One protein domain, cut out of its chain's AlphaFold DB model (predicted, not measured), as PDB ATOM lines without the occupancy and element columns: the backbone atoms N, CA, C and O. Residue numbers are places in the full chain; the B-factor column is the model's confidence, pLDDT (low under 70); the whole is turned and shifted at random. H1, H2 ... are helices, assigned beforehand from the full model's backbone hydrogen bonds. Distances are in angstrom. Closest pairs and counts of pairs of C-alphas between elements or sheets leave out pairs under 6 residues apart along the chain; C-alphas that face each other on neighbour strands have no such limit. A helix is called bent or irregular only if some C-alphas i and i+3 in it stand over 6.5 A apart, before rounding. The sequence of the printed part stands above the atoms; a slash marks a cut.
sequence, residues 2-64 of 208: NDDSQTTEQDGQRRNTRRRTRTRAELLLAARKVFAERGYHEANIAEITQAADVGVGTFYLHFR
ATOM      1  N   ASN A   2     142.933 156.408 213.396       52.78
ATOM      2  CA  ASN A   2     144.179 156.194 214.166       52.78
ATOM      3  C   ASN A   2     145.360 155.671 213.309       52.78
ATOM      4  O   ASN A   2     146.417 155.390 213.863       52.78
ATOM      5  N   ASP A   3     145.188 155.529 211.990       56.56
ATOM      6  CA  ASP A   3     146.141 154.830 211.106       56.56
ATOM      7  C   ASP A   3     147.179 155.782 210.455       56.56
ATOM      8  O   ASP A   3     148.365 155.467 210.348       56.56
ATOM      9  N   ASP A   4     146.780 157.024 210.141       57.75
ATOM     10  CA  ASP A   4     147.671 158.029 209.526       57.75
ATOM     11  C   ASP A   4     148.715 158.610 210.501       57.75
ATOM     12  O   ASP A   4     149.850 158.913 210.113       57.75
ATOM     13  N   SER A   5     148.381 158.724 211.791       59.00
ATOM     14  CA  SER A   5     149.302 159.255 212.808       59.00
ATOM     15  C   SER A   5     150.431 158.271 213.139       59.00
ATOM     16  O   SER A   5     151.578 158.685 213.298       59.00
ATOM     17  N   GLN A   6     150.145 156.961 213.162       56.56
ATOM     18  CA  GLN A   6     151.159 155.925 213.412       56.56
ATOM     19  C   GLN A   6     152.123 155.758 212.227       56.56
ATOM     20  O   GLN A   6     153.314 155.515 212.424       56.56
ATOM     21  N   THR A   7     151.636 155.952 210.999       61.22
ATOM     22  CA  THR A   7     152.450 155.866 209.776       61.22
ATOM     23  C   THR A   7     153.439 157.036 209.658       61.22
ATOM     24  O   THR A   7     154.594 156.844 209.271       61.22
ATOM     25  N   THR A   8     153.033 158.242 210.070       63.84
ATOM     26  CA  THR A   8     153.861 159.461 209.989       63.84
ATOM     27  C   THR A   8     154.987 159.481 211.038       63.84
ATOM     28  O   THR A   8     156.118 159.873 210.735       63.84
ATOM     29  N   GLU A   9     154.727 158.994 212.256       65.25
ATOM     30  CA  GLU A   9     155.738 158.885 213.322       65.25
ATOM     31  C   GLU A   9     156.784 157.795 213.034       65.25
ATOM     32  O   GLU A   9     157.985 158.011 213.240       65.25
ATOM     33  N   GLN A  10     156.362 156.648 212.487       65.44
ATOM     34  CA  GLN A  10     157.278 155.572 212.097       65.44
ATOM     35  C   GLN A  10     158.204 155.978 210.942       65.44
ATOM     36  O   GLN A  10     159.382 155.606 210.944       65.44
ATOM     37  N   ASP A  11     157.725 156.759 209.968       70.31
ATOM     38  CA  ASP A  11     158.567 157.231 208.861       70.31
ATOM     39  C   ASP A  11     159.580 158.300 209.324       70.31
ATOM     40  O   ASP A  11     160.750 158.278 208.926       70.31
ATOM     41  N   GLY A  12     159.186 159.174 210.259       72.88
ATOM     42  CA  GLY A  12     160.086 160.132 210.913       72.88
ATOM     43  C   GLY A  12     161.208 159.460 211.716       72.88
ATOM     44  O   GLY A  12     162.381 159.827 211.574       72.88
ATOM     45  N   GLN A  13     160.881 158.425 212.498       74.62
ATOM     46  CA  GLN A  13     161.869 157.631 213.240       74.62
ATOM     47  C   GLN A  13     162.836 156.901 212.300       74.62
ATOM     48  O   GLN A  13     164.052 156.987 212.481       74.62
ATOM     49  N   ARG A  14     162.331 156.261 211.235       78.12
ATOM     50  CA  ARG A  14     163.166 155.566 210.237       78.12
ATOM     51  C   ARG A  14     164.134 156.509 209.521       78.12
ATOM     52  O   ARG A  14     165.298 156.153 209.324       78.12
ATOM     53  N   ARG A  15     163.691 157.715 209.146       78.12
ATOM     54  CA  ARG A  15     164.557 158.740 208.528       78.12
ATOM     55  C   ARG A  15     165.649 159.216 209.483       78.12
ATOM     56  O   ARG A  15     166.797 159.354 209.060       78.12
ATOM     57  N   ASN A  16     165.320 159.413 210.761       84.06
ATOM     58  CA  ASN A  16     166.291 159.801 211.781       84.06
ATOM     59  C   ASN A  16     167.349 158.703 211.994       84.06
ATOM     60  O   ASN A  16     168.544 158.984 211.905       84.06
ATOM     61  N   THR A  17     166.933 157.440 212.142       86.50
ATOM     62  CA  THR A  17     167.856 156.301 212.266       86.50
ATOM     63  C   THR A  17     168.781 156.183 211.056       86.50
ATOM     64  O   THR A  17     169.989 156.062 211.231       86.50
ATOM     65  N   ARG A  18     168.255 156.290 209.826       86.94
ATOM     66  CA  ARG A  18     169.078 156.248 208.602       86.94
ATOM     67  C   ARG A  18     170.118 157.366 208.566       86.94
ATOM     68  O   ARG A  18     171.272 157.105 208.236       86.94
ATOM     69  N   ARG A  19     169.727 158.593 208.930       88.00
ATOM     70  CA  ARG A  19     170.650 159.734 209.010       88.00
ATOM     71  C   ARG A  19     171.734 159.488 210.057       88.00
ATOM     72  O   ARG A  19     172.905 159.675 209.757       88.00
ATOM     73  N   ARG A  20     171.358 158.998 211.242       90.50
ATOM     74  CA  ARG A  20     172.292 158.655 212.323       90.50
ATOM     75  C   ARG A  20     173.295 157.582 211.877       90.50
ATOM     76  O   ARG A  20     174.491 157.744 212.092       90.50
ATOM     77  N   THR A  21     172.842 156.516 211.221       91.44
ATOM     78  CA  THR A  21     173.732 155.463 210.702       91.44
ATOM     79  C   THR A  21     174.691 156.005 209.646       91.44
ATOM     80  O   THR A  21     175.885 155.719 209.705       91.44
ATOM     81  N   ARG A  22     174.194 156.833 208.719       93.94
ATOM     82  CA  ARG A  22     175.021 157.468 207.688       93.94
ATOM     83  C   ARG A  22     176.109 158.356 208.295       93.94
ATOM     84  O   ARG A  22     177.272 158.177 207.963       93.94
ATOM     85  N   THR A  23     175.751 159.240 209.225       95.31
ATOM     86  CA  THR A  23     176.724 160.124 209.883       95.31
ATOM     87  C   THR A  23     177.765 159.342 210.686       95.31
ATOM     88  O   THR A  23     178.941 159.693 210.675       95.31
ATOM     89  N   ARG A  24     177.374 158.236 211.337       95.94
ATOM     90  CA  ARG A  24     178.336 157.348 212.009       95.94
ATOM     91  C   ARG A  24     179.352 156.760 211.022       95.94
ATOM     92  O   ARG A  24     180.535 156.716 211.340       95.94
ATOM     93  N   ALA A  25     178.902 156.323 209.845       95.56
ATOM     94  CA  ALA A  25     179.781 155.785 208.808       95.56
ATOM     95  C   ALA A  25     180.710 156.861 208.212       95.56
ATOM     96  O   ALA A  25     181.896 156.600 208.028       95.56
ATOM     97  N   GLU A  26     180.205 158.077 207.975       96.81
ATOM     98  CA  GLU A  26     181.008 159.225 207.516       96.81
ATOM     99  C   GLU A  26     182.116 159.570 208.526       96.81
ATOM    100  O   GLU A  26     183.271 159.746 208.144       96.81
ATOM    101  N   LEU A  27     181.795 159.567 209.826       97.94
ATOM    102  CA  LEU A  27     182.773 159.762 210.901       97.94
ATOM    103  C   LEU A  27     183.841 158.661 210.946       97.94
ATOM    104  O   LEU A  27     185.011 158.973 211.146       97.94
ATOM    105  N   LEU A  28     183.472 157.390 210.755       96.62
ATOM    106  CA  LEU A  28     184.431 156.277 210.729       96.62
ATOM    107  C   LEU A  28     185.361 156.346 209.517       96.62
ATOM    108  O   LEU A  28     186.566 156.140 209.658       96.62
ATOM    109  N   LEU A  29     184.822 156.681 208.343       95.69
ATOM    110  CA  LEU A  29     185.610 156.860 207.125       95.69
ATOM    111  C   LEU A  29     186.601 158.023 207.271       95.69
ATOM    112  O   LEU A  29     187.780 157.884 206.945       95.69
ATOM    113  N   ALA A  30     186.139 159.153 207.810       97.12
ATOM    114  CA  ALA A  30     186.989 160.299 208.099       97.12
ATOM    115  C   ALA A  30     188.064 159.961 209.139       97.12
ATOM    116  O   ALA A  30     189.234 160.289 208.943       97.12
ATOM    117  N   ALA A  31     187.697 159.251 210.210       95.88
ATOM    118  CA  ALA A  31     188.636 158.816 211.235       95.88
ATOM    119  C   ALA A  31     189.718 157.899 210.659       95.88
ATOM    120  O   ALA A  31     190.895 158.127 210.919       95.88
ATOM    121  N   ARG A  32     189.344 156.920 209.823       94.88
ATOM    122  CA  ARG A  32     190.290 156.047 209.114       94.88
ATOM    123  C   ARG A  32     191.305 156.858 208.317       94.88
ATOM    124  O   ARG A  32     192.501 156.646 208.479       94.88
ATOM    125  N   LYS A  33     190.842 157.827 207.523       93.75
ATOM    126  CA  LYS A  33     191.723 158.692 206.730       93.75
ATOM    127  C   LYS A  33     192.684 159.495 207.613       93.75
ATOM    128  O   LYS A  33     193.890 159.458 207.395       93.75
ATOM    129  N   VAL A  34     192.164 160.174 208.635       94.94
ATOM    130  CA  VAL A  34     192.982 161.006 209.533       94.94
ATOM    131  C   VAL A  34     194.002 160.158 210.302       94.94
ATOM    132  O   VAL A  34     195.164 160.550 210.413       94.94
ATOM    133  N   PHE A  35     193.611 158.979 210.795       92.94
ATOM    134  CA  PHE A  35     194.527 158.067 211.482       92.94
ATOM    135  C   PHE A  35     195.599 157.492 210.556       92.94
ATOM    136  O   PHE A  35     196.736 157.347 210.997       92.94
ATOM    137  N   ALA A  36     195.269 157.185 209.301       89.19
ATOM    138  CA  ALA A  36     196.247 156.712 208.322       89.19
ATOM    139  C   ALA A  36     197.280 157.797 207.977       89.19
ATOM    140  O   ALA A  36     198.466 157.505 207.872       89.19
ATOM    141  N   GLU A  37     196.843 159.051 207.833       90.12
ATOM    142  CA  GLU A  37     197.710 160.167 207.429       90.12
ATOM    143  C   GLU A  37     198.595 160.691 208.567       90.12
ATOM    144  O   GLU A  37     199.740 161.072 208.331       90.12
ATOM    145  N   ARG A  38     198.071 160.748 209.797       88.31
ATOM    146  CA  ARG A  38     198.762 161.384 210.935       88.31
ATOM    147  C   ARG A  38     199.249 160.410 211.997       88.31
ATOM    148  O   ARG A  38     200.011 160.789 212.881       88.31
ATOM    149  N   GLY A  39     198.803 159.162 211.933       86.88
ATOM    150  CA  GLY A  39     198.906 158.235 213.048       86.88
ATOM    151  C   GLY A  39     197.879 158.543 214.141       86.88
ATOM    152  O   GLY A  39     197.349 159.647 214.279       86.88
ATOM    153  N   TYR A  40     197.597 157.534 214.961       87.38
ATOM    154  CA  TYR A  40     196.584 157.632 216.011       87.38
ATOM    155  C   TYR A  40     196.905 158.691 217.080       87.38
ATOM    156  O   TYR A  40     195.993 159.365 217.565       87.38
ATOM    157  N   HIS A  41     198.177 158.857 217.454       88.56
ATOM    158  CA  HIS A  41     198.567 159.775 218.528       88.56
ATOM    159  C   HIS A  41     198.371 161.249 218.146       88.56
ATOM    160  O   HIS A  41     197.733 161.969 218.916       88.56
ATOM    161  N   GLU A  42     198.807 161.651 216.950       91.00
ATOM    162  CA  GLU A  42     198.739 163.042 216.468       91.00
ATOM    163  C   GLU A  42     197.344 163.453 215.972       91.00
ATOM    164  O   GLU A  42     196.987 164.629 216.019       91.00
ATOM    165  N   ALA A  43     196.527 162.494 215.528       93.00
ATOM    166  CA  ALA A  43     195.156 162.756 215.102       93.00
ATOM    167  C   ALA A  43     194.297 163.358 216.229       93.00
ATOM    168  O   ALA A  43     194.363 162.921 217.387       93.00
ATOM    169  N   ASN A  44     193.407 164.293 215.894       95.50
ATOM    170  CA  ASN A  44     192.445 164.850 216.849       95.50
ATOM    171  C   ASN A  44     190.994 164.853 216.334       95.50
ATOM    172  O   ASN A  44     190.720 164.725 215.145       95.50
ATOM    173  N   ILE A  45     190.037 164.983 217.264       97.62
ATOM    174  CA  ILE A  45     188.594 164.927 216.961       97.62
ATOM    175  C   ILE A  45     188.180 166.039 215.987       97.62
ATOM    176  O   ILE A  45     187.331 165.798 215.133       97.62
ATOM    177  N   ALA A  46     188.787 167.228 216.074       97.38
ATOM    178  CA  ALA A  46     188.443 168.352 215.207       97.38
ATOM    179  C   ALA A  46     188.783 168.056 213.735       97.38
ATOM    180  O   ALA A  46     187.957 168.302 212.856       97.38
ATOM    181  N   GLU A  47     189.941 167.446 213.476       97.75
ATOM    182  CA  GLU A  47     190.346 166.991 212.139       97.75
ATOM    183  C   GLU A  47     189.395 165.927 211.585       97.75
ATOM    184  O   GLU A  47     188.987 166.008 210.429       97.75
ATOM    185  N   ILE A  48     188.986 164.964 212.419       97.81
ATOM    186  CA  ILE A  48     188.028 163.918 212.028       97.81
ATOM    187  C   ILE A  48     186.689 164.548 211.639       97.81
ATOM    188  O   ILE A  48     186.126 164.228 210.595       97.81
ATOM    189  N   THR A  49     186.179 165.469 212.458       97.88
ATOM    190  CA  THR A  49     184.897 166.137 212.202       97.88
ATOM    191  C   THR A  49     184.943 167.032 210.974       97.88
ATOM    192  O   THR A  49     183.985 167.061 210.207       97.88
ATOM    193  N   GLN A  50     186.075 167.702 210.749       97.62
ATOM    194  CA  GLN A  50     186.303 168.516 209.562       97.62
ATOM    195  C   GLN A  50     186.334 167.643 208.304       97.62
ATOM    196  O   GLN A  50     185.705 167.986 207.308       97.62
ATOM    197  N   ALA A  51     187.023 166.501 208.352       97.44
ATOM    198  CA  ALA A  51     187.079 165.553 207.244       97.44
ATOM    199  C   ALA A  51     185.723 164.877 206.959       97.44
ATOM    200  O   ALA A  51     185.464 164.502 205.817       97.44
ATOM    201  N   ALA A  52     184.861 164.740 207.970       97.19
ATOM    202  CA  ALA A  52     183.504 164.207 207.839       97.19
ATOM    203  C   ALA A  52     182.440 165.259 207.466       97.19
ATOM    204  O   ALA A  52     181.286 164.883 207.286       97.19
ATOM    205  N   ASP A  53     182.798 166.546 207.374       96.69
ATOM    206  CA  ASP A  53     181.861 167.665 207.168       96.69
ATOM    207  C   ASP A  53     180.722 167.713 208.211       96.69
ATOM    208  O   ASP A  53     179.540 167.892 207.907       96.69
ATOM    209  N   VAL A  54     181.074 167.522 209.487       96.50
ATOM    210  CA  VAL A  54     180.128 167.596 210.613       96.50
ATOM    211  C   VAL A  54     180.676 168.437 211.761       96.50
ATOM    212  O   VAL A  54     181.873 168.677 211.883       96.50
ATOM    213  N   GLY A  55     179.791 168.882 212.655       96.50
ATOM    214  CA  GLY A  55     180.203 169.598 213.860       96.50
ATOM    215  C   GLY A  55     180.784 168.669 214.930       96.50
ATOM    216  O   GLY A  55     180.378 167.514 215.058       96.50
ATOM    217  N   VAL A  56     181.654 169.202 215.791       96.38
ATOM    218  CA  VAL A  56     182.206 168.476 216.955       96.38
ATOM    219  C   VAL A  56     181.106 167.938 217.878       96.38
ATOM    220  O   VAL A  56     181.192 166.814 218.362       96.38
ATOM    221  N   GLY A  57     180.016 168.689 218.065       96.25
ATOM    222  CA  GLY A  57     178.857 168.205 218.820       96.25
ATOM    223  C   GLY A  57     178.232 166.943 218.214       96.25
ATOM    224  O   GLY A  57     177.802 166.064 218.954       96.25
ATOM    225  N   THR A  58     178.239 166.810 216.882       95.62
ATOM    226  CA  THR A  58     177.755 165.611 216.186       95.62
ATOM    227  C   THR A  58     178.643 164.407 216.470       95.62
ATOM    228  O   THR A  58     178.106 163.332 216.709       95.62
ATOM    229  N   PHE A  59     179.969 164.572 216.536       97.75
ATOM    230  CA  PHE A  59     180.877 163.485 216.929       97.75
ATOM    231  C   PHE A  59     180.477 162.885 218.276       97.75
ATOM    232  O   PHE A  59     180.276 161.675 218.368       97.75
ATOM    233  N   TYR A  60     180.254 163.733 219.283       96.88
ATOM    234  CA  TYR A  60     179.897 163.287 220.631       96.88
ATOM    235  C   TYR A  60     178.508 162.635 220.743       96.88
ATOM    236  O   TYR A  60     178.220 161.975 221.739       96.88
ATOM    237  N   LEU A  61     177.650 162.745 219.720       95.69
ATOM    238  CA  LEU A  61     176.409 161.960 219.637       95.69
ATOM    239  C   LEU A  61     176.650 160.499 219.224       95.69
ATOM    240  O   LEU A  61     175.754 159.666 219.410       95.69
ATOM    241  N   HIS A  62     177.810 160.205 218.631       96.50
ATOM    242  CA  HIS A  62     178.172 158.904 218.065       96.50
ATOM    243  C   HIS A  62     179.322 158.212 218.796       96.50
ATOM    244  O   HIS A  62     179.288 156.990 218.890       96.50
ATOM    245  N   PHE A  63     180.300 158.971 219.292       97.25
ATOM    246  CA  PHE A  63     181.502 158.467 219.948       97.25
ATOM    247  C   PHE A  63     181.852 159.344 221.151       97.25
ATOM    248  O   PHE A  63     181.839 160.571 221.069       97.25
ATOM    249  N   ARG A  64     182.194 158.721 222.273       96.50
ATOM    250  CA  ARG A  64     182.590 159.379 223.519       96.50
ATOM    251  C   ARG A  64     183.939 160.072 223.399       96.50
ATOM    252  O   ARG A  64     184.136 161.135 223.977       96.50
TER     253      ARG A  64
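This is residues 2 to 64 of the 208 residues of the protein "TetR/AcrR family transcriptional regulator" of Chloroflexi bacterium (UniProt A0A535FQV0). What is the shape? One long helix, H1, makes the length, and residues 2 to 19, of which 3 to 19 belong to H1, stick out as a bare arm from a small compact body. In that body the chain folds back after H1, H2 packs across residues 27 to 34 of H1, and H3 packs on H2. What is it made of? The 63 printed residues hold three named helices, H1, H2 and H3 in that order, and no named strand: the class is all helix. How spread out is it? It is only just loose, close to extended, with a radius of gyration of the C-alphas of 15.8 A and spans of 55 by 17 by 17 A, the arm making much of the length.

Where does the first helix run? H1 is residues 3 to 42, from C-alpha 3 at (146.141, 154.830, 211.106) to C-alpha 42 at (198.739, 163.042, 216.468), 53.5 A. Is it even throughout? H1 has a kink of 88 degrees near residue 36 and is irregular: C-alphas 37 and 40 are 9.0 A apart. Which helices follow? H2 is residues 45 to 51, 9.9 A from first to last C-alpha. H3 is residues 56 to 60, 6.8 A long, and ends with C-alpha 60 at (179.897, 163.287, 220.631).

How do H1 and H2 meet? H1 touches H2 with residues 27 to 34 alone, and the closest C-alphas are those of Ala 31 and Ile 48, 5.2 A apart. Their lines are about perpendicular, at 75 degrees. Where is H3? H2 and H3 touch, with the closest C-alphas, those of Thr 49 and Val 56, 5.9 A apart. H1 and H3 are close but not clearly touching, the closest C-alphas being those of Leu 27 and Phe 59, 7.3 A apart. What do the backbone N and O atoms show? In H2 and H3 every O i to N i+4 pair is within hydrogen-bond range, and in H1 33 of 36 are.

How large is it? The two C-alphas farthest apart are those of Asn 2 and Glu 42, 55.0 A. Without residues 2 to 19, of which 3 to 19 belong to H1 and which stand free, the body has 45 residues, spans 26 by 17 by 16 A and has a radius of gyration of 9.6 A. Is the printed part whole? The printed part has no cut, and the links H1 to H2 and H2 to H3 are both tight. Where is confidence low? The mean pLDDT of the printed part is 87.7, and residues 2 to 10 are under 70.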